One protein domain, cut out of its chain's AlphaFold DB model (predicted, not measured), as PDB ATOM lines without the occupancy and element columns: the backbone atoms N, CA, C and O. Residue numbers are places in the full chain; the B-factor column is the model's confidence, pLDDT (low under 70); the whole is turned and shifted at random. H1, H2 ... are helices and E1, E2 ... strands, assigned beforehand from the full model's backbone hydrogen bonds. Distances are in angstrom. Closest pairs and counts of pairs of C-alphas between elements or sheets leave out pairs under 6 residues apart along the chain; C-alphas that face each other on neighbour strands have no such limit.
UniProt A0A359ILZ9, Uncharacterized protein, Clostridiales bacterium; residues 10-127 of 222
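This is residues 10 to 127 of the 222 residues of an uncharacterized protein of Clostridiales bacterium (UniProt A0A359ILZ9). Two lobes lie one after the other along the longest axis, joined where strand E3 pairs with E8. One lobe holds the hairpins of E1, E2 and E3 with short E6, and the small separate hairpin of E4 and E5; the other holds the strand pair E7 and E8, with H2, H3 and H1 set round it as a loose frame. The 118 printed residues have eight named strands and three named helices, in the order E1 E2 E3 E4 E5 E6 E7 H1 E8 H2 H3, and the class is mixed, helices and strands. E1, E2, E3, E6, E7 and E8 form a branched, antiparallel, strongly twisted sheet, and E4 and E5 an antiparallel sheet of two. The whole is only just loose, close to compact, with a radius of gyration of the C-alphas of 16.6 A and spans of 44 by 35 by 23 A.

E1, residues 10 to 13, E2, residues 16 to 22, and E3, residues 28 to 36, form a meander, each strand the antiparallel neighbour of the one before. In the hairpin of E1 and E2, N 11 and O 18 are 2.9 A apart, within hydrogen-bond range; in that of E2 and E3, N 19 and O 32 are within range at 2.8 A. E4, residues 48 to 51, and E5, residues 57 to 60, are an antiparallel hairpin, with N 50 and O 58 within range at 2.8 A. The closest C-alphas of E1 and E4, those of Tyr 10 and Lys 51, are 6.0 A apart. E3 has three neighbours in staggered pairing: E2 on one side, and on the other side E6, residues 64 to 66, beside 33 to 36 and E8, residues 94 to 99, beside 29 to 31. N 35 and O 65 are within range at 3.0 A, and N 99 and O 29 at 2.9 A. E7, residues 76 to 81, is an edge strand antiparallel to E8, with N 77 and O 98 within range at 2.8 A. H1, residues 84 to 89, is only just not on the branched sheet, with 4 pairs of C-alphas within 10 A. H2, residues 100 to 111, is on that sheet over E7 and E8, at a height of 11.7 A over the sheet, and stands up from it at 53 degrees; Phe 76 and Lys 100 have the closest C-alphas of E7 and H2, 5.0 A apart. H3, residues 119 to 127, touches H1 about perpendicular, at 83 degrees, with the C-alphas of Gln 88 and Cys 126 closest at 5.8 A. H2 is apart from H1 and from H3. In H1, H2 and H3 every O i to N i+4 pair is within hydrogen-bond range.

E1 begins at C-alpha 10, at (118.322, 113.428, 147.958). From first to last C-alpha, E2 measures 19.1 A and E3 22.6 A. E3 ends at C-alpha 36, at (107.740, 103.857, 146.547). E7 measures 14.9 A, E8 and H2 16.0 A each, and H3 12.3 A. H3 ends at C-alpha 127, at (116.923, 121.521, 113.119).

The two C-alphas farthest apart, those of Arg 38 and Arg 113, are 48.0 A apart. The printed part has no cut. The link from E3 to E4, 11 residues, is long; those from E6 to E7 and from H2 to H3 are short. Residues 108 to 114, of which 108 to 111 belong to H2, stand free. The mean pLDDT of the printed part is 87.1, and residues 89 to 94 are under 70.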
ATOM      1  N   TYR A  10     119.505 114.070 147.398       95.75
ATOM      2  CA  TYR A  10     118.322 113.428 147.958       95.75
ATOM      3  C   TYR A  10     118.399 113.294 149.472       95.75
ATOM      4  O   TYR A  10     119.450 113.028 150.055       95.75
ATOM      5  N   GLU A  11     117.250 113.401 150.118       95.94
ATOM      6  CA  GLU A  11     117.057 112.985 151.501       95.94
ATOM      7  C   GLU A  11     115.884 112.020 151.613       95.94
ATOM      8  O   GLU A  11     115.024 111.946 150.732       95.94
ATOM      9  N   LYS A  12     115.857 111.252 152.701       94.94
ATOM     10  CA  LYS A  12     114.775 110.311 152.962       94.94
ATOM     11  C   LYS A  12     113.770 110.931 153.925       94.94
ATOM     12  O   LYS A  12     114.095 111.157 155.087       94.94
ATOM     13  N   ILE A  13     112.538 111.128 153.462       93.38
ATOM     14  CA  ILE A  13     111.420 111.599 154.289       93.38
ATOM     15  C   ILE A  13     110.399 110.471 154.390       93.38
ATOM     16  O   ILE A  13     109.734 110.105 153.419       93.38
ATOM     17  N   GLY A  14     110.311 109.862 155.575       90.69
ATOM     18  CA  GLY A  14     109.533 108.641 155.776       90.69
ATOM     19  C   GLY A  14     110.026 107.504 154.873       90.69
ATOM     20  O   GLY A  14     111.159 107.037 154.999       90.69
ATOM     21  N   SER A  15     109.165 107.046 153.963       89.38
ATOM     22  CA  SER A  15     109.478 106.010 152.969       89.38
ATOM     23  C   SER A  15     109.906 106.564 151.609       89.38
ATOM     24  O   SER A  15     110.127 105.773 150.702       89.38
ATOM     25  N   ASN A  16     109.984 107.883 151.446       94.31
ATOM     26  CA  ASN A  16     110.159 108.538 150.153       94.31
ATOM     27  C   ASN A  16     111.551 109.153 150.020       94.31
ATOM     28  O   ASN A  16     112.163 109.505 151.030       94.31
ATOM     29  N   TYR A  17     112.019 109.323 148.782       95.94
ATOM     30  CA  TYR A  17     113.230 110.093 148.498       95.94
ATOM     31  C   TYR A  17     112.857 111.425 147.873       95.94
ATOM     32  O   TYR A  17     112.142 111.470 146.872       95.94
ATOM     33  N   ILE A  18     113.342 112.501 148.481       95.44
ATOM     34  CA  ILE A  18     113.076 113.862 148.044       95.44
ATOM     35  C   ILE A  18     114.384 114.470 147.553       95.44
ATOM     36  O   ILE A  18     115.309 114.678 148.338       95.44
ATOM     37  N   GLY A  19     114.463 114.711 146.249       94.12
ATOM     38  CA  GLY A  19     115.564 115.399 145.591       94.12
ATOM     39  C   GLY A  19     115.374 116.907 145.676       94.12
ATOM     40  O   GLY A  19     114.263 117.413 145.512       94.12
ATOM     41  N   SER A  20     116.451 117.644 145.930       93.94
ATOM     42  CA  SER A  20     116.426 119.107 145.895       93.94
ATOM     43  C   SER A  20     117.756 119.708 145.456       93.94
ATOM     44  O   SER A  20     118.820 119.111 145.640       93.94
ATOM     45  N   VAL A  21     117.667 120.909 144.887       91.88
ATOM     46  CA  VAL A  21     118.797 121.811 144.630       91.88
ATOM     47  C   VAL A  21     118.522 123.097 145.387       91.88
ATOM     48  O   VAL A  21     117.402 123.610 145.322       91.88
ATOM     49  N   VAL A  22     119.531 123.614 146.083       90.31
ATOM     50  CA  VAL A  22     119.460 124.899 146.783       90.31
ATOM     51  C   VAL A  22     120.354 125.932 146.105       90.31
ATOM     52  O   VAL A  22     121.402 125.579 145.564       90.31
ATOM     53  N   ASP A  23     119.934 127.193 146.114       86.62
ATOM     54  CA  ASP A  23     120.788 128.312 145.717       86.62
ATOM     55  C   ASP A  23     121.741 128.744 146.850       86.62
ATOM     56  O   ASP A  23     121.795 128.130 147.920       86.62
ATOM     57  N   SER A  24     122.519 129.805 146.608       85.00
ATOM     58  CA  SER A  24     123.466 130.368 147.581       85.00
ATOM     59  C   SER A  24     122.811 130.860 148.869       85.00
ATOM     60  O   SER A  24     123.476 130.909 149.903       85.00
ATOM     61  N   ASP A  25     121.528 131.208 148.807       86.56
ATOM     62  CA  ASP A  25     120.761 131.734 149.931       86.56
ATOM     63  C   ASP A  25     120.015 130.608 150.674       86.56
ATOM     64  O   ASP A  25     119.345 130.851 151.678       86.56
ATOM     65  N   GLY A  26     120.157 129.360 150.207       84.69
ATOM     66  CA  GLY A  26     119.524 128.172 150.776       84.69
ATOM     67  C   GLY A  26     118.097 127.923 150.285       84.69
ATOM     68  O   GLY A  26     117.423 127.034 150.809       84.69
ATOM     69  N   SER A  27     117.622 128.667 149.284       87.62
ATOM     70  CA  SER A  27     116.281 128.493 148.726       87.62
ATOM     71  C   SER A  27     116.245 127.286 147.798       87.62
ATOM     72  O   SER A  27     117.121 127.115 146.952       87.62
ATOM     73  N   ILE A  28     115.213 126.448 147.923       90.31
ATOM     74  CA  ILE A  28     115.025 125.286 147.047       90.31
ATOM     75  C   ILE A  28     114.593 125.773 145.663       90.31
ATOM     76  O   ILE A  28     113.464 126.223 145.470       90.31
ATOM     77  N   ILE A  29     115.488 125.643 144.689       89.88
ATOM     78  CA  ILE A  29     115.266 126.069 143.302       89.88
ATOM     79  C   ILE A  29     114.819 124.922 142.396       89.88
ATOM     80  O   ILE A  29     114.210 125.180 141.361       89.88
ATOM     81  N   ALA A  30     115.047 123.667 142.793       90.25
ATOM     82  CA  ALA A  30     114.517 122.486 142.113       90.25
ATOM     83  C   ALA A  30     114.095 121.407 143.118       90.25
ATOM     84  O   ALA A  30     114.695 121.292 144.187       90.25
ATOM     85  N   SER A  31     113.071 120.625 142.771       92.69
ATOM     86  CA  SER A  31     112.479 119.601 143.638       92.69
ATOM     87  C   SER A  31     112.060 118.367 142.837       92.69
ATOM     88  O   SER A  31     111.463 118.481 141.767       92.69
ATOM     89  N   GLU A  32     112.336 117.185 143.374       92.06
ATOM     90  CA  GLU A  32     111.889 115.906 142.823       92.06
ATOM     91  C   GLU A  32     111.375 115.008 143.950       92.06
ATOM     92  O   GLU A  32     111.966 114.933 145.027       92.06
ATOM     93  N   PHE A  33     110.269 114.317 143.704       93.31
ATOM     94  CA  PHE A  33     109.653 113.403 144.647       93.31
ATOM     95  C   PHE A  33     109.606 111.996 144.054       93.31
ATOM     96  O   PHE A  33     108.779 111.693 143.196       93.31
ATOM     97  N   LEU A  34     110.446 111.111 144.590       93.94
ATOM     98  CA  LEU A  34     110.427 109.688 144.285       93.94
ATOM     99  C   LEU A  34     109.638 108.935 145.357       93.94
ATOM    100  O   LEU A  34     110.027 108.872 146.532       93.94
ATOM    101  N   LYS A  35     108.526 108.334 144.935       93.31
ATOM    102  CA  LYS A  35     107.634 107.566 145.803       93.31
ATOM    103  C   LYS A  35     107.799 106.075 145.562       93.31
ATOM    104  O   LYS A  35     107.846 105.629 144.417       93.31
ATOM    105  N   TRP A  36     107.832 105.306 146.646       92.31
ATOM    106  CA  TRP A  36     107.740 103.857 146.547       92.31
ATOM    107  C   TRP A  36     106.301 103.417 146.253       92.31
ATOM    108  O   TRP A  36     105.363 103.835 146.934       92.31
ATOM    109  N   GLU A  37     106.140 102.526 145.283       88.88
ATOM    110  CA  GLU A  37     104.880 101.889 144.922       88.88
ATOM    111  C   GLU A  37     105.029 100.366 144.887       88.88
ATOM    112  O   GLU A  37     106.093  99.808 144.622       88.88
ATOM    113  N   ARG A  38     103.923  99.662 145.139       88.06
ATOM    114  CA  ARG A  38     103.926  98.192 145.223       88.06
ATOM    115  C   ARG A  38     104.094  97.509 143.862       88.06
ATOM    116  O   ARG A  38     104.502  96.352 143.805       88.06
ATOM    117  N   PHE A  39     103.749  98.204 142.785       84.38
ATOM    118  CA  PHE A  39     103.893  97.728 141.411       84.38
ATOM    119  C   PHE A  39     105.312  98.032 140.907       84.38
ATOM    120  O   PHE A  39     105.931  98.985 141.374       84.38
ATOM    121  N   GLY A  40     105.852  97.170 140.044       84.12
ATOM    122  CA  GLY A  40     107.240  97.238 139.573       84.12
ATOM    123  C   GLY A  40     107.410  97.929 138.216       84.12
ATOM    124  O   GLY A  40     106.487  98.565 137.710       84.12
ATOM    125  N   ASP A  41     108.590  97.735 137.621       82.75
ATOM    126  CA  ASP A  41     108.992  98.184 136.278       82.75
ATOM    127  C   ASP A  41     109.125  99.702 136.070       82.75
ATOM    128  O   ASP A  41     109.197 100.182 134.931       82.75
ATOM    129  N   ALA A  42     109.254 100.472 137.153       83.62
ATOM    130  CA  ALA A  42     109.657 101.869 137.056       83.62
ATOM    131  C   ALA A  42     110.964 102.011 136.257       83.62
ATOM    132  O   ALA A  42     111.873 101.178 136.343       83.62
ATOM    133  N   PHE A  43     111.043 103.065 135.440       81.62
ATOM    134  CA  PHE A  43     112.186 103.355 134.564       81.62
ATOM    135  C   PHE A  43     112.592 102.192 133.638       81.62
ATOM    136  O   PHE A  43     113.771 102.040 133.306       81.62
ATOM    137  N   ALA A  44     111.622 101.372 133.210       80.94
ATOM    138  CA  ALA A  44     111.843 100.174 132.394       80.94
ATOM    139  C   ALA A  44     112.830  99.180 133.044       80.94
ATOM    140  O   ALA A  44     113.651  98.565 132.359       80.94
ATOM    141  N   GLY A  45     112.783  99.069 134.375       82.75
ATOM    142  CA  GLY A  45     113.613  98.153 135.159       82.75
ATOM    143  C   GLY A  45     115.073  98.587 135.315       82.75
ATOM    144  O   GLY A  45     115.926  97.774 135.685       82.75
ATOM    145  N   ARG A  46     115.405  99.849 135.008       84.81
ATOM    146  CA  ARG A  46     116.750 100.397 135.232       84.81
ATOM    147  C   ARG A  46     116.980 100.688 136.717       84.81
ATOM    148  O   ARG A  46     116.082 101.135 137.424       84.81
ATOM    149  N   GLU A  47     118.206 100.447 137.174       92.06
ATOM    150  CA  GLU A  47     118.669 100.892 138.492       92.06
ATOM    151  C   GLU A  47     119.106 102.357 138.404       92.06
ATOM    152  O   GLU A  47     119.842 102.731 137.488       92.06
ATOM    153  N   LEU A  48     118.669 103.171 139.363       90.31
ATOM    154  CA  LEU A  48     119.113 104.550 139.534       90.31
ATOM    155  C   LEU A  48     120.008 104.655 140.769       90.31
ATOM    156  O   LEU A  48     119.803 103.960 141.766       90.31
ATOM    157  N   SER A  49     120.997 105.544 140.701       94.69
ATOM    158  CA  SER A  49     121.883 105.878 141.818       94.69
ATOM    159  C   SER A  49     121.597 107.304 142.270       94.69
ATOM    160  O   SER A  49     121.845 108.247 141.527       94.69
ATOM    161  N   LEU A  50     121.066 107.452 143.481       94.25
ATOM    162  CA  LEU A  50     120.730 108.734 144.088       94.25
ATOM    163  C   LEU A  50     121.904 109.226 144.929       94.25
ATOM    164  O   LEU A  50     122.373 108.507 145.813       94.25
ATOM    165  N   LYS A  51     122.357 110.456 144.686       96.12
ATOM    166  CA  LYS A  51     123.338 111.129 145.540       96.12
ATOM    167  C   LYS A  51     122.625 111.727 146.745       96.12
ATOM    168  O   LYS A  51     121.797 112.621 146.602       96.12
ATOM    169  N   MET A  52     122.916 111.227 147.933       95.94
ATOM    170  CA  MET A  52     122.246 111.645 149.158       95.94
ATOM    171  C   MET A  52     122.884 112.919 149.730       95.94
ATOM    172  O   MET A  52     124.066 113.184 149.506       95.94
ATOM    173  N   LYS A  53     122.127 113.707 150.506       94.12
ATOM    174  CA  LYS A  53     122.629 114.925 151.180       94.12
ATOM    175  C   LYS A  53     123.764 114.646 152.169       94.12
ATOM    176  O   LYS A  53     124.593 115.516 152.403       94.12
ATOM    177  N   ASP A  54     123.822 113.438 152.723       93.75
ATOM    178  CA  ASP A  54     124.920 112.982 153.584       93.75
ATOM    179  C   ASP A  54     126.172 112.531 152.798       93.75
ATOM    180  O   ASP A  54     127.154 112.091 153.394       93.75
ATOM    181  N   GLY A  55     126.148 112.642 151.465       93.94
ATOM    182  CA  GLY A  55     127.232 112.248 150.567       93.94
ATOM    183  C   GLY A  55     127.236 110.765 150.188       93.94
ATOM    184  O   GLY A  55     128.057 110.358 149.364       93.94
ATOM    185  N   SER A  56     126.338 109.950 150.748       96.31
ATOM    186  CA  SER A  56     126.199 108.546 150.361       96.31
ATOM    187  C   SER A  56     125.518 108.389 148.994       96.31
ATOM    188  O   SER A  56     124.949 109.328 148.436       96.31
ATOM    189  N   ILE A  57     125.585 107.177 148.437       97.31
ATOM    190  CA  ILE A  57     124.876 106.817 147.206       97.31
ATOM    191  C   ILE A  57     123.839 105.753 147.541       97.31
ATOM    192  O   ILE A  57     124.186 104.661 147.995       97.31
ATOM    193  N   GLN A  58     122.572 106.047 147.262       96.25
ATOM    194  CA  GLN A  58     121.471 105.110 147.430       96.25
ATOM    195  C   GLN A  58     121.038 104.552 146.076       96.25
ATOM    196  O   GLN A  58     120.620 105.286 145.186       96.25
ATOM    197  N   LYS A  59     121.081 103.228 145.933       95.56
ATOM    198  CA  LYS A  59     120.570 102.543 144.742       95.56
ATOM    199  C   LYS A  59     119.084 102.248 144.887       95.56
ATOM    200  O   LYS A  59     118.658 101.737 145.925       95.56
ATOM    201  N   ILE A  60     118.307 102.558 143.857       92.81
ATOM    202  CA  ILE A  60     116.871 102.273 143.785       92.81
ATOM    203  C   ILE A  60     116.531 101.613 142.449       92.81
ATOM    204  O   ILE A  60     117.210 101.832 141.446       92.81
ATOM    205  N   LYS A  61     115.482 100.791 142.429       92.69
ATOM    206  CA  LYS A  61     115.058 100.054 141.237       92.69
ATOM    207  C   LYS A  61     113.586  99.656 141.334       92.69
ATOM    208  O   LYS A  61     113.091  99.487 142.449       92.69
ATOM    209  N   ASP A  62     112.944  99.474 140.181       91.06
ATOM    210  CA  ASP A  62     111.641  98.833 139.920       91.06
ATOM    211  C   ASP A  62     110.403  99.489 140.557       91.06
ATOM    212  O   ASP A  62     109.385  99.643 139.897       91.06
ATOM    213  N   HIS A  63     110.474  99.897 141.818       91.75
ATOM    214  CA  HIS A  63     109.329 100.291 142.637       91.75
ATOM    215  C   HIS A  63     109.274 101.784 142.955       91.75
ATOM    216  O   HIS A  63     108.480 102.205 143.787       91.75
ATOM    217  N   TRP A  64     110.142 102.587 142.352       92.25
ATOM    218  CA  TRP A  64     110.276 104.004 142.671       92.25
ATOM    219  C   TRP A  64     109.823 104.832 141.485       92.25
ATOM    220  O   TRP A  64     110.444 104.760 140.434       92.25
ATOM    221  N   PHE A  65     108.751 105.597 141.650       89.50
ATOM    222  CA  PHE A  65     108.158 106.397 140.582       89.50
ATOM    223  C   PHE A  65     108.377 107.884 140.843       89.50
ATOM    224  O   PHE A  65     108.196 108.352 141.972       89.50
ATOM    225  N   ASP A  66     108.723 108.615 139.785       88.50
ATOM    226  CA  ASP A  66     108.707 110.077 139.783       88.50
ATOM    227  C   ASP A  66     107.262 110.578 139.925       88.50
ATOM    228  O   ASP A  66     106.384 110.265 139.116       88.50
ATOM    229  N   CYS A  67     107.019 111.314 141.006       90.00
ATOM    230  CA  CYS A  67     105.736 111.899 141.373       90.00
ATOM    231  C   CYS A  67     105.744 113.436 141.276       90.00
ATOM    232  O   CYS A  67     104.871 114.091 141.853       90.00
ATOM    233  N   GLY A  68     106.702 114.020 140.551       89.56
ATOM    234  CA  GLY A  68     106.822 115.459 140.354       89.56
ATOM    235  C   GLY A  68     107.578 116.141 141.493       89.56
ATOM    236  O   GLY A  68     108.636 115.683 141.911       89.56
ATOM    237  N   SER A  69     107.061 117.266 141.987       92.06
ATOM    238  CA  SER A  69     107.681 118.021 143.083       92.06
ATOM    239  C   SER A  69     107.118 117.633 144.448       92.06
ATOM    240  O   SER A  69     105.943 117.284 144.597       92.06
ATOM    241  N   TYR A  70     107.957 117.750 145.475       93.31
ATOM    242  CA  TYR A  70     107.509 117.652 146.859       93.31
ATOM    243  C   TYR A  70     106.805 118.952 147.275       93.31
ATOM    244  O   TYR A  70     107.401 120.027 147.208       93.31
ATOM    245  N   LYS A  71     105.528 118.867 147.673       91.00
ATOM    246  CA  LYS A  71     104.646 120.038 147.868       91.00
ATOM    247  C   LYS A  71     105.119 120.957 148.991       91.00
ATOM    248  O   LYS A  71     104.918 122.165 148.933       91.00
ATOM    249  N   GLU A  72     105.760 120.390 150.000       91.94
ATOM    250  CA  GLU A  72     106.290 121.097 151.158       91.94
ATOM    251  C   GLU A  72     107.530 121.931 150.805       91.94
ATOM    252  O   GLU A  72     107.872 122.848 151.544       91.94
ATOM    253  N   HIS A  73     108.162 121.683 149.651       90.94
ATOM    254  CA  HIS A  73     109.194 122.569 149.109       90.94
ATOM    255  C   HIS A  73     108.610 123.838 148.450       90.94
ATOM    256  O   HIS A  73     109.374 124.730 148.083       90.94
ATOM    257  N   GLY A  74     107.283 123.928 148.263       91.56
ATOM    258  CA  GLY A  74     106.597 125.076 147.658       91.56
ATOM    259  C   GLY A  74     105.962 124.808 146.287       91.56
ATOM    260  O   GLY A  74     105.621 123.678 145.938       91.56
ATOM    261  N   GLU A  75     105.764 125.879 145.511       94.12
ATOM    262  CA  GLU A  75     105.194 125.816 144.159       94.12
ATOM    263  C   GLU A  75     106.285 125.608 143.101       94.12
ATOM    264  O   GLU A  75     107.226 126.402 142.996       94.12
ATOM    265  N   PHE A  76     106.121 124.582 142.264       93.75
ATOM    266  CA  PHE A  76     107.064 124.254 141.196       93.75
ATOM    267  C   PHE A  76     106.380 124.126 139.837       93.75
ATOM    268  O   PHE A  76     105.200 123.785 139.738       93.75
ATOM    269  N   ILE A  77     107.156 124.376 138.788       91.56
ATOM    270  CA  ILE A  77     106.778 124.243 137.384       91.56
ATOM    271  C   ILE A  77     107.614 123.120 136.774       91.56
ATOM    272  O   ILE A  77     108.839 123.132 136.883       91.56
ATOM    273  N   GLY A  78     106.957 122.153 136.135       88.25
ATOM    274  CA  GLY A  78     107.639 121.121 135.361       88.25
ATOM    275  C   GLY A  78     108.218 121.720 134.083       88.25
ATOM    276  O   GLY A  78     107.484 122.323 133.298       88.25
ATOM    277  N   ILE A  79     109.521 121.557 133.876       84.31
ATOM    278  CA  ILE A  79     110.225 122.022 132.684       84.31
ATOM    279  C   ILE A  79     111.084 120.908 132.098       84.31
ATOM    280  O   ILE A  79     111.543 120.022 132.814       84.31
ATOM    281  N   GLY A  80     111.287 120.953 130.784       80.50
ATOM    282  CA  GLY A  80     112.305 120.156 130.111       80.50
ATOM    283  C   GLY A  80     113.571 120.984 129.924       80.50
ATOM    284  O   GLY A  80     113.477 122.150 129.539       80.50
ATOM    285  N   ALA A  81     114.744 120.393 130.145       76.62
ATOM    286  CA  ALA A  81     116.000 120.978 129.675       76.62
ATOM    287  C   ALA A  81     116.956 119.932 129.100       76.62
ATOM    288  O   ALA A  81     116.788 118.723 129.264       76.62
ATOM    289  N   GLY A  82     117.963 120.441 128.401       74.94
ATOM    290  CA  GLY A  82     119.046 119.696 127.781       74.94
ATOM    291  C   GLY A  82     119.959 120.657 127.024       74.94
ATOM    292  O   GLY A  82     119.603 121.821 126.827       74.94
ATOM    293  N   THR A  83     121.128 120.177 126.598       76.50
ATOM    294  CA  THR A  83     121.994 120.944 125.690       76.50
ATOM    295  C   THR A  83     121.344 121.062 124.313       76.50
ATOM    296  O   THR A  83     120.462 120.272 123.969       76.50
ATOM    297  N   LEU A  84     121.791 122.013 123.493       76.12
ATOM    298  CA  LEU A  84     121.263 122.188 122.141       76.12
ATOM    299  C   LEU A  84     121.366 120.898 121.310       76.12
ATOM    300  O   LEU A  84     120.406 120.521 120.645       76.12
ATOM    301  N   GLU A  85     122.494 120.194 121.395       75.62
ATOM    302  CA  GLU A  85     122.731 118.923 120.703       75.62
ATOM    303  C   GLU A  85     121.763 117.837 121.185       75.62
ATOM    304  O   GLU A  85     121.183 117.111 120.381       75.62
ATOM    305  N   TYR A  86     121.523 117.751 122.497       72.94
ATOM    306  CA  TYR A  86     120.560 116.799 123.049       72.94
ATOM    307  C   TYR A  86     119.133 117.098 122.569       72.94
ATOM    308  O   TYR A  86     118.413 116.196 122.133       72.94
ATOM    309  N   LEU A  87     118.750 118.380 122.573       72.88
ATOM    310  CA  LEU A  87     117.449 118.847 122.090       72.88
ATOM    311  C   LEU A  87     117.250 118.601 120.580       72.88
ATOM    312  O   LEU A  87     116.111 118.523 120.120       72.88
ATOM    313  N   GLN A  88     118.329 118.456 119.801       73.94
ATOM    314  CA  GLN A  88     118.282 118.117 118.373       73.94
ATOM    315  C   GLN A  88     118.076 116.618 118.087       73.94
ATOM    316  O   GLN A  88     117.621 116.277 116.989       73.94
ATOM    317  N   ASP A  89     118.423 115.730 119.025       67.06
ATOM    318  CA  ASP A  89     118.479 114.274 118.813       67.06
ATOM    319  C   ASP A  89     117.181 113.549 119.149       67.06
ATOM    320  O   ASP A  89     116.792 112.609 118.445       67.06
ATOM    321  N   CYS A  90     116.507 113.956 120.226       60.00
ATOM    322  CA  CYS A  90     115.274 113.326 120.677       60.00
ATOM    323  C   CYS A  90     114.430 114.270 121.544       60.00
ATOM    324  O   CYS A  90     114.951 115.004 122.371       60.00
ATOM    325  N   PHE A  91     113.104 114.183 121.415       55.56
ATOM    326  CA  PHE A  91     112.132 114.963 122.198       55.56
ATOM    327  C   PHE A  91     111.864 114.393 123.603       55.56
ATOM    328  O   PHE A  91     110.838 114.692 124.213       55.56
ATOM    329  N   VAL A  92     112.743 113.527 124.111       53.28
ATOM    330  CA  VAL A  92     112.677 113.066 125.501       53.28
ATOM    331  C   VAL A  92     113.526 114.027 126.308       53.28
ATOM    332  O   VAL A  92     114.732 113.859 126.416       53.28
ATOM    333  N   PHE A  93     112.906 115.087 126.810       60.78
ATOM    334  CA  PHE A  93     113.597 116.062 127.642       60.78
ATOM    335  C   PHE A  93     113.883 115.467 129.019       60.78
ATOM    336  O   PHE A  93     113.065 114.714 129.555       60.78
ATOM    337  N   HIS A  94     115.006 115.857 129.623       67.31
ATOM    338  CA  HIS A  94     115.150 115.685 131.060       67.31
ATOM    339  C   HIS A  94     114.165 116.635 131.736       67.31
ATOM    340  O   HIS A  94     114.313 117.858 131.669       67.31
ATOM    341  N   GLY A  95     113.112 116.054 132.309       74.75
ATOM    342  CA  GLY A  95     112.121 116.773 133.090       74.75
ATOM    343  C   GLY A  95     112.652 117.065 134.489       74.75
ATOM    344  O   GLY A  95     113.288 116.209 135.097       74.75
ATOM    345  N   TYR A  96     112.386 118.257 135.004       82.44
ATOM    346  CA  TYR A  96     112.566 118.580 136.418       82.44
ATOM    347  C   TYR A  96     111.567 119.651 136.836       82.44
ATOM    348  O   TYR A  96     110.983 120.345 136.003       82.44
ATOM    349  N   ASN A  97     111.354 119.782 138.144       90.38
ATOM    350  CA  ASN A  97     110.439 120.776 138.687       90.38
ATOM    351  C   ASN A  97     111.251 121.927 139.276       90.38
ATOM    352  O   ASN A  97     111.917 121.757 140.297       90.38
ATOM    353  N   ILE A  98     111.194 123.089 138.628       90.88
ATOM    354  CA  ILE A  98     111.857 124.323 139.062       90.88
ATOM    355  C   ILE A  98     110.906 125.153 139.923       90.88
ATOM    356  O   ILE A  98     109.702 125.192 139.667       90.88
ATOM    357  N   ASN A  99     111.421 125.811 140.960       92.81
ATOM    358  CA  ASN A  99     110.605 126.696 141.785       92.81
ATOM    359  C   ASN A  99     109.994 127.813 140.920       92.81
ATOM    360  O   ASN A  99     110.669 128.416 140.080       92.81
ATOM    361  N   LYS A 100     108.710 128.104 141.140       93.38
ATOM    362  CA  LYS A 100     107.939 129.050 140.328       93.38
ATOM    363  C   LYS A 100     108.535 130.456 140.299       93.38
ATOM    364  O   LYS A 100     108.534 131.077 139.241       93.38
ATOM    365  N   GLU A 101     109.053 130.970 141.412       91.56
ATOM    366  CA  GLU A 101     109.655 132.309 141.446       91.56
ATOM    367  C   GLU A 101     110.914 132.370 140.584       91.56
ATOM    368  O   GLU A 101     111.104 133.318 139.822       91.56
ATOM    369  N   THR A 102     111.744 131.328 140.658       89.31
ATOM    370  CA  THR A 102     112.950 131.202 139.828       89.31
ATOM    371  C   THR A 102     112.578 131.106 138.351       89.31
ATOM    372  O   THR A 102     113.119 131.846 137.531       89.31
ATOM    373  N   PHE A 103     111.588 130.274 138.012       90.44
ATOM    374  CA  PHE A 103     111.082 130.162 136.646       90.44
ATOM    375  C   PHE A 103     110.559 131.497 136.111       90.44
ATOM    376  O   PHE A 103     110.933 131.917 135.020       90.44
ATOM    377  N   MET A 104     109.743 132.211 136.891       92.50
ATOM    378  CA  MET A 104     109.205 133.505 136.472       92.50
ATOM    379  C   MET A 104     110.300 134.559 136.302       92.50
ATOM    380  O   MET A 104     110.211 135.361 135.376       92.50
ATOM    381  N   LYS A 105     111.353 134.557 137.134       90.19
ATOM    382  CA  LYS A 105     112.528 135.422 136.928       90.19
ATOM    383  C   LYS A 105     113.205 135.124 135.586       90.19
ATOM    384  O   LYS A 105     113.446 136.060 134.830       90.19
ATOM    385  N   MET A 106     113.432 133.847 135.265       87.50
ATOM    386  CA  MET A 106     114.021 133.430 133.984       87.50
ATOM    387  C   MET A 106     113.151 133.840 132.791       87.50
ATOM    388  O   MET A 106     113.656 134.404 131.826       87.50
ATOM    389  N   VAL A 107     111.838 133.599 132.870       90.00
ATOM    390  CA  VAL A 107     110.883 133.993 131.825       90.00
ATOM    391  C   VAL A 107     110.870 135.509 131.652       90.00
ATOM    392  O   VAL A 107     110.970 135.989 130.529       90.00
ATOM    393  N   ASN A 108     110.797 136.275 132.741       92.56
ATOM    394  CA  ASN A 108     110.787 137.733 132.671       92.56
ATOM    395  C   ASN A 108     112.081 138.280 132.061       92.56
ATOM    396  O   ASN A 108     112.008 139.164 131.215       92.56
ATOM    397  N   GLU A 109     113.246 137.749 132.448       91.44
ATOM    398  CA  GLU A 109     114.522 138.136 131.843       91.44
ATOM    399  C   GLU A 109     114.546 137.809 130.347       91.44
ATOM    400  O   GLU A 109     114.866 138.675 129.531       91.44
ATOM    401  N   TYR A 110     114.169 136.585 129.977       88.94
ATOM    402  CA  TYR A 110     114.142 136.134 128.588       88.94
ATOM    403  C   TYR A 110     113.234 137.011 127.718       88.94
ATOM    404  O   TYR A 110     113.644 137.474 126.652       88.94
ATOM    405  N   LEU A 111     112.042 137.339 128.220       92.38
ATOM    406  CA  LEU A 111     111.066 138.170 127.517       92.38
ATOM    407  C   LEU A 111     111.466 139.648 127.404       92.38
ATOM    408  O   LEU A 111     110.824 140.392 126.666       92.38
ATOM    409  N   THR A 112     112.539 140.091 128.072       93.06
ATOM    410  CA  THR A 112     113.135 141.409 127.774       93.06
ATOM    411  C   THR A 112     113.919 141.425 126.462       93.06
ATOM    412  O   THR A 112     114.158 142.499 125.911       93.06
ATOM    413  N   ARG A 113     114.344 140.253 125.973       89.25
ATOM    414  CA  ARG A 113     115.228 140.106 124.808       89.25
ATOM    415  C   ARG A 113     114.537 139.438 123.624       89.25
ATOM    416  O   ARG A 113     114.933 139.689 122.491       89.25
ATOM    417  N   ASP A 114     113.543 138.593 123.884       89.19
ATOM    418  CA  ASP A 114     112.936 137.730 122.873       89.19
ATOM    419  C   ASP A 114     111.457 137.413 123.186       89.19
ATOM    420  O   ASP A 114     110.865 137.967 124.113       89.19
ATOM    421  N   LYS A 115     110.835 136.535 122.395       90.19
ATOM    422  CA  LYS A 115     109.443 136.089 122.543       90.19
ATOM    423  C   LYS A 115     109.344 134.630 122.983       90.19
ATOM    424  O   LYS A 115     110.269 133.849 122.807       90.19
ATOM    425  N   LEU A 116     108.168 134.226 123.464       87.44
ATOM    426  CA  LEU A 116     107.837 132.802 123.548       87.44
ATOM    427  C   LEU A 116     107.675 132.239 122.132       87.44
ATOM    428  O   LEU A 116     106.883 132.756 121.341       87.44
ATOM    429  N   TYR A 117     108.422 131.182 121.840       84.06
ATOM    430  CA  TYR A 117     108.317 130.437 120.593       84.06
ATOM    431  C   TYR A 117     107.343 129.277 120.764       84.06
ATOM    432  O   TYR A 117     107.349 128.579 121.782       84.06
ATOM    433  N   GLU A 118     106.510 129.052 119.754       86.88
ATOM    434  CA  GLU A 118     105.723 127.829 119.703       86.88
ATOM    435  C   GLU A 118     106.643 126.621 119.513       86.88
ATOM    436  O   GLU A 118     107.708 126.711 118.901       86.88
ATOM    437  N   TYR A 119     106.190 125.453 119.974       79.00
ATOM    438  CA  TYR A 119     106.926 124.193 119.838       79.00
ATOM    439  C   TYR A 119     107.488 123.981 118.424       79.00
ATOM    440  O   TYR A 119     108.646 123.607 118.255       79.00
ATOM    441  N   LYS A 120     106.675 124.264 117.400       81.06
ATOM    442  CA  LYS A 120     107.059 124.086 115.999       81.06
ATOM    443  C   LYS A 120     108.164 125.055 115.564       81.06
ATOM    444  O   LYS A 120     109.032 124.667 114.790       81.06
ATOM    445  N   GLU A 121     108.149 126.290 116.061       85.00
ATOM    446  CA  GLU A 121     109.194 127.274 115.759       85.00
ATOM    447  C   GLU A 121     110.533 126.843 116.372       85.00
ATOM    448  O   GLU A 121     111.554 126.853 115.686       85.00
ATOM    449  N   CYS A 122     110.516 126.387 117.630       81.88
ATOM    450  CA  CYS A 122     111.694 125.812 118.281       81.88
ATOM    451  C   CYS A 122     112.213 124.589 117.518       81.88
ATOM    452  O   CYS A 122     113.414 124.457 117.302       81.88
ATOM    453  N   GLU A 123     111.314 123.702 117.084       78.19
ATOM    454  CA  GLU A 123     111.676 122.502 116.334       78.19
ATOM    455  C   GLU A 123     112.373 122.846 115.010       78.19
ATOM    456  O   GLU A 123     113.410 122.261 114.684       78.19
ATOM    457  N   GLU A 124     111.827 123.793 114.246       81.00
ATOM    458  CA  GLU A 124     112.442 124.271 113.006       81.00
ATOM    459  C   GLU A 124     113.804 124.921 113.283       81.00
ATOM    460  O   GLU A 124     114.778 124.607 112.599       81.00
ATOM    461  N   TRP A 125     113.911 125.754 114.320       83.12
ATOM    462  CA  TRP A 125     115.168 126.406 114.687       83.12
ATOM    463  C   TRP A 125     116.253 125.410 115.106       83.12
ATOM    464  O   TRP A 125     117.357 125.464 114.559       83.12
ATOM    465  N   CYS A 126     115.949 124.467 116.005       79.50
ATOM    466  CA  CYS A 126     116.891 123.435 116.449       79.50
ATOM    467  C   CYS A 126     117.417 122.625 115.263       79.50
ATOM    468  O   CYS A 126     118.616 122.372 115.153       79.50
ATOM    469  N   LYS A 127     116.535 122.264 114.323       78.00
ATOM    470  CA  LYS A 127     116.923 121.521 113.119       78.00
ATOM    471  C   LYS A 127     117.798 122.318 112.160       78.00
ATOM    472  O   LYS A 127     118.385 121.697 111.282       78.00
TER     473      LYS A 127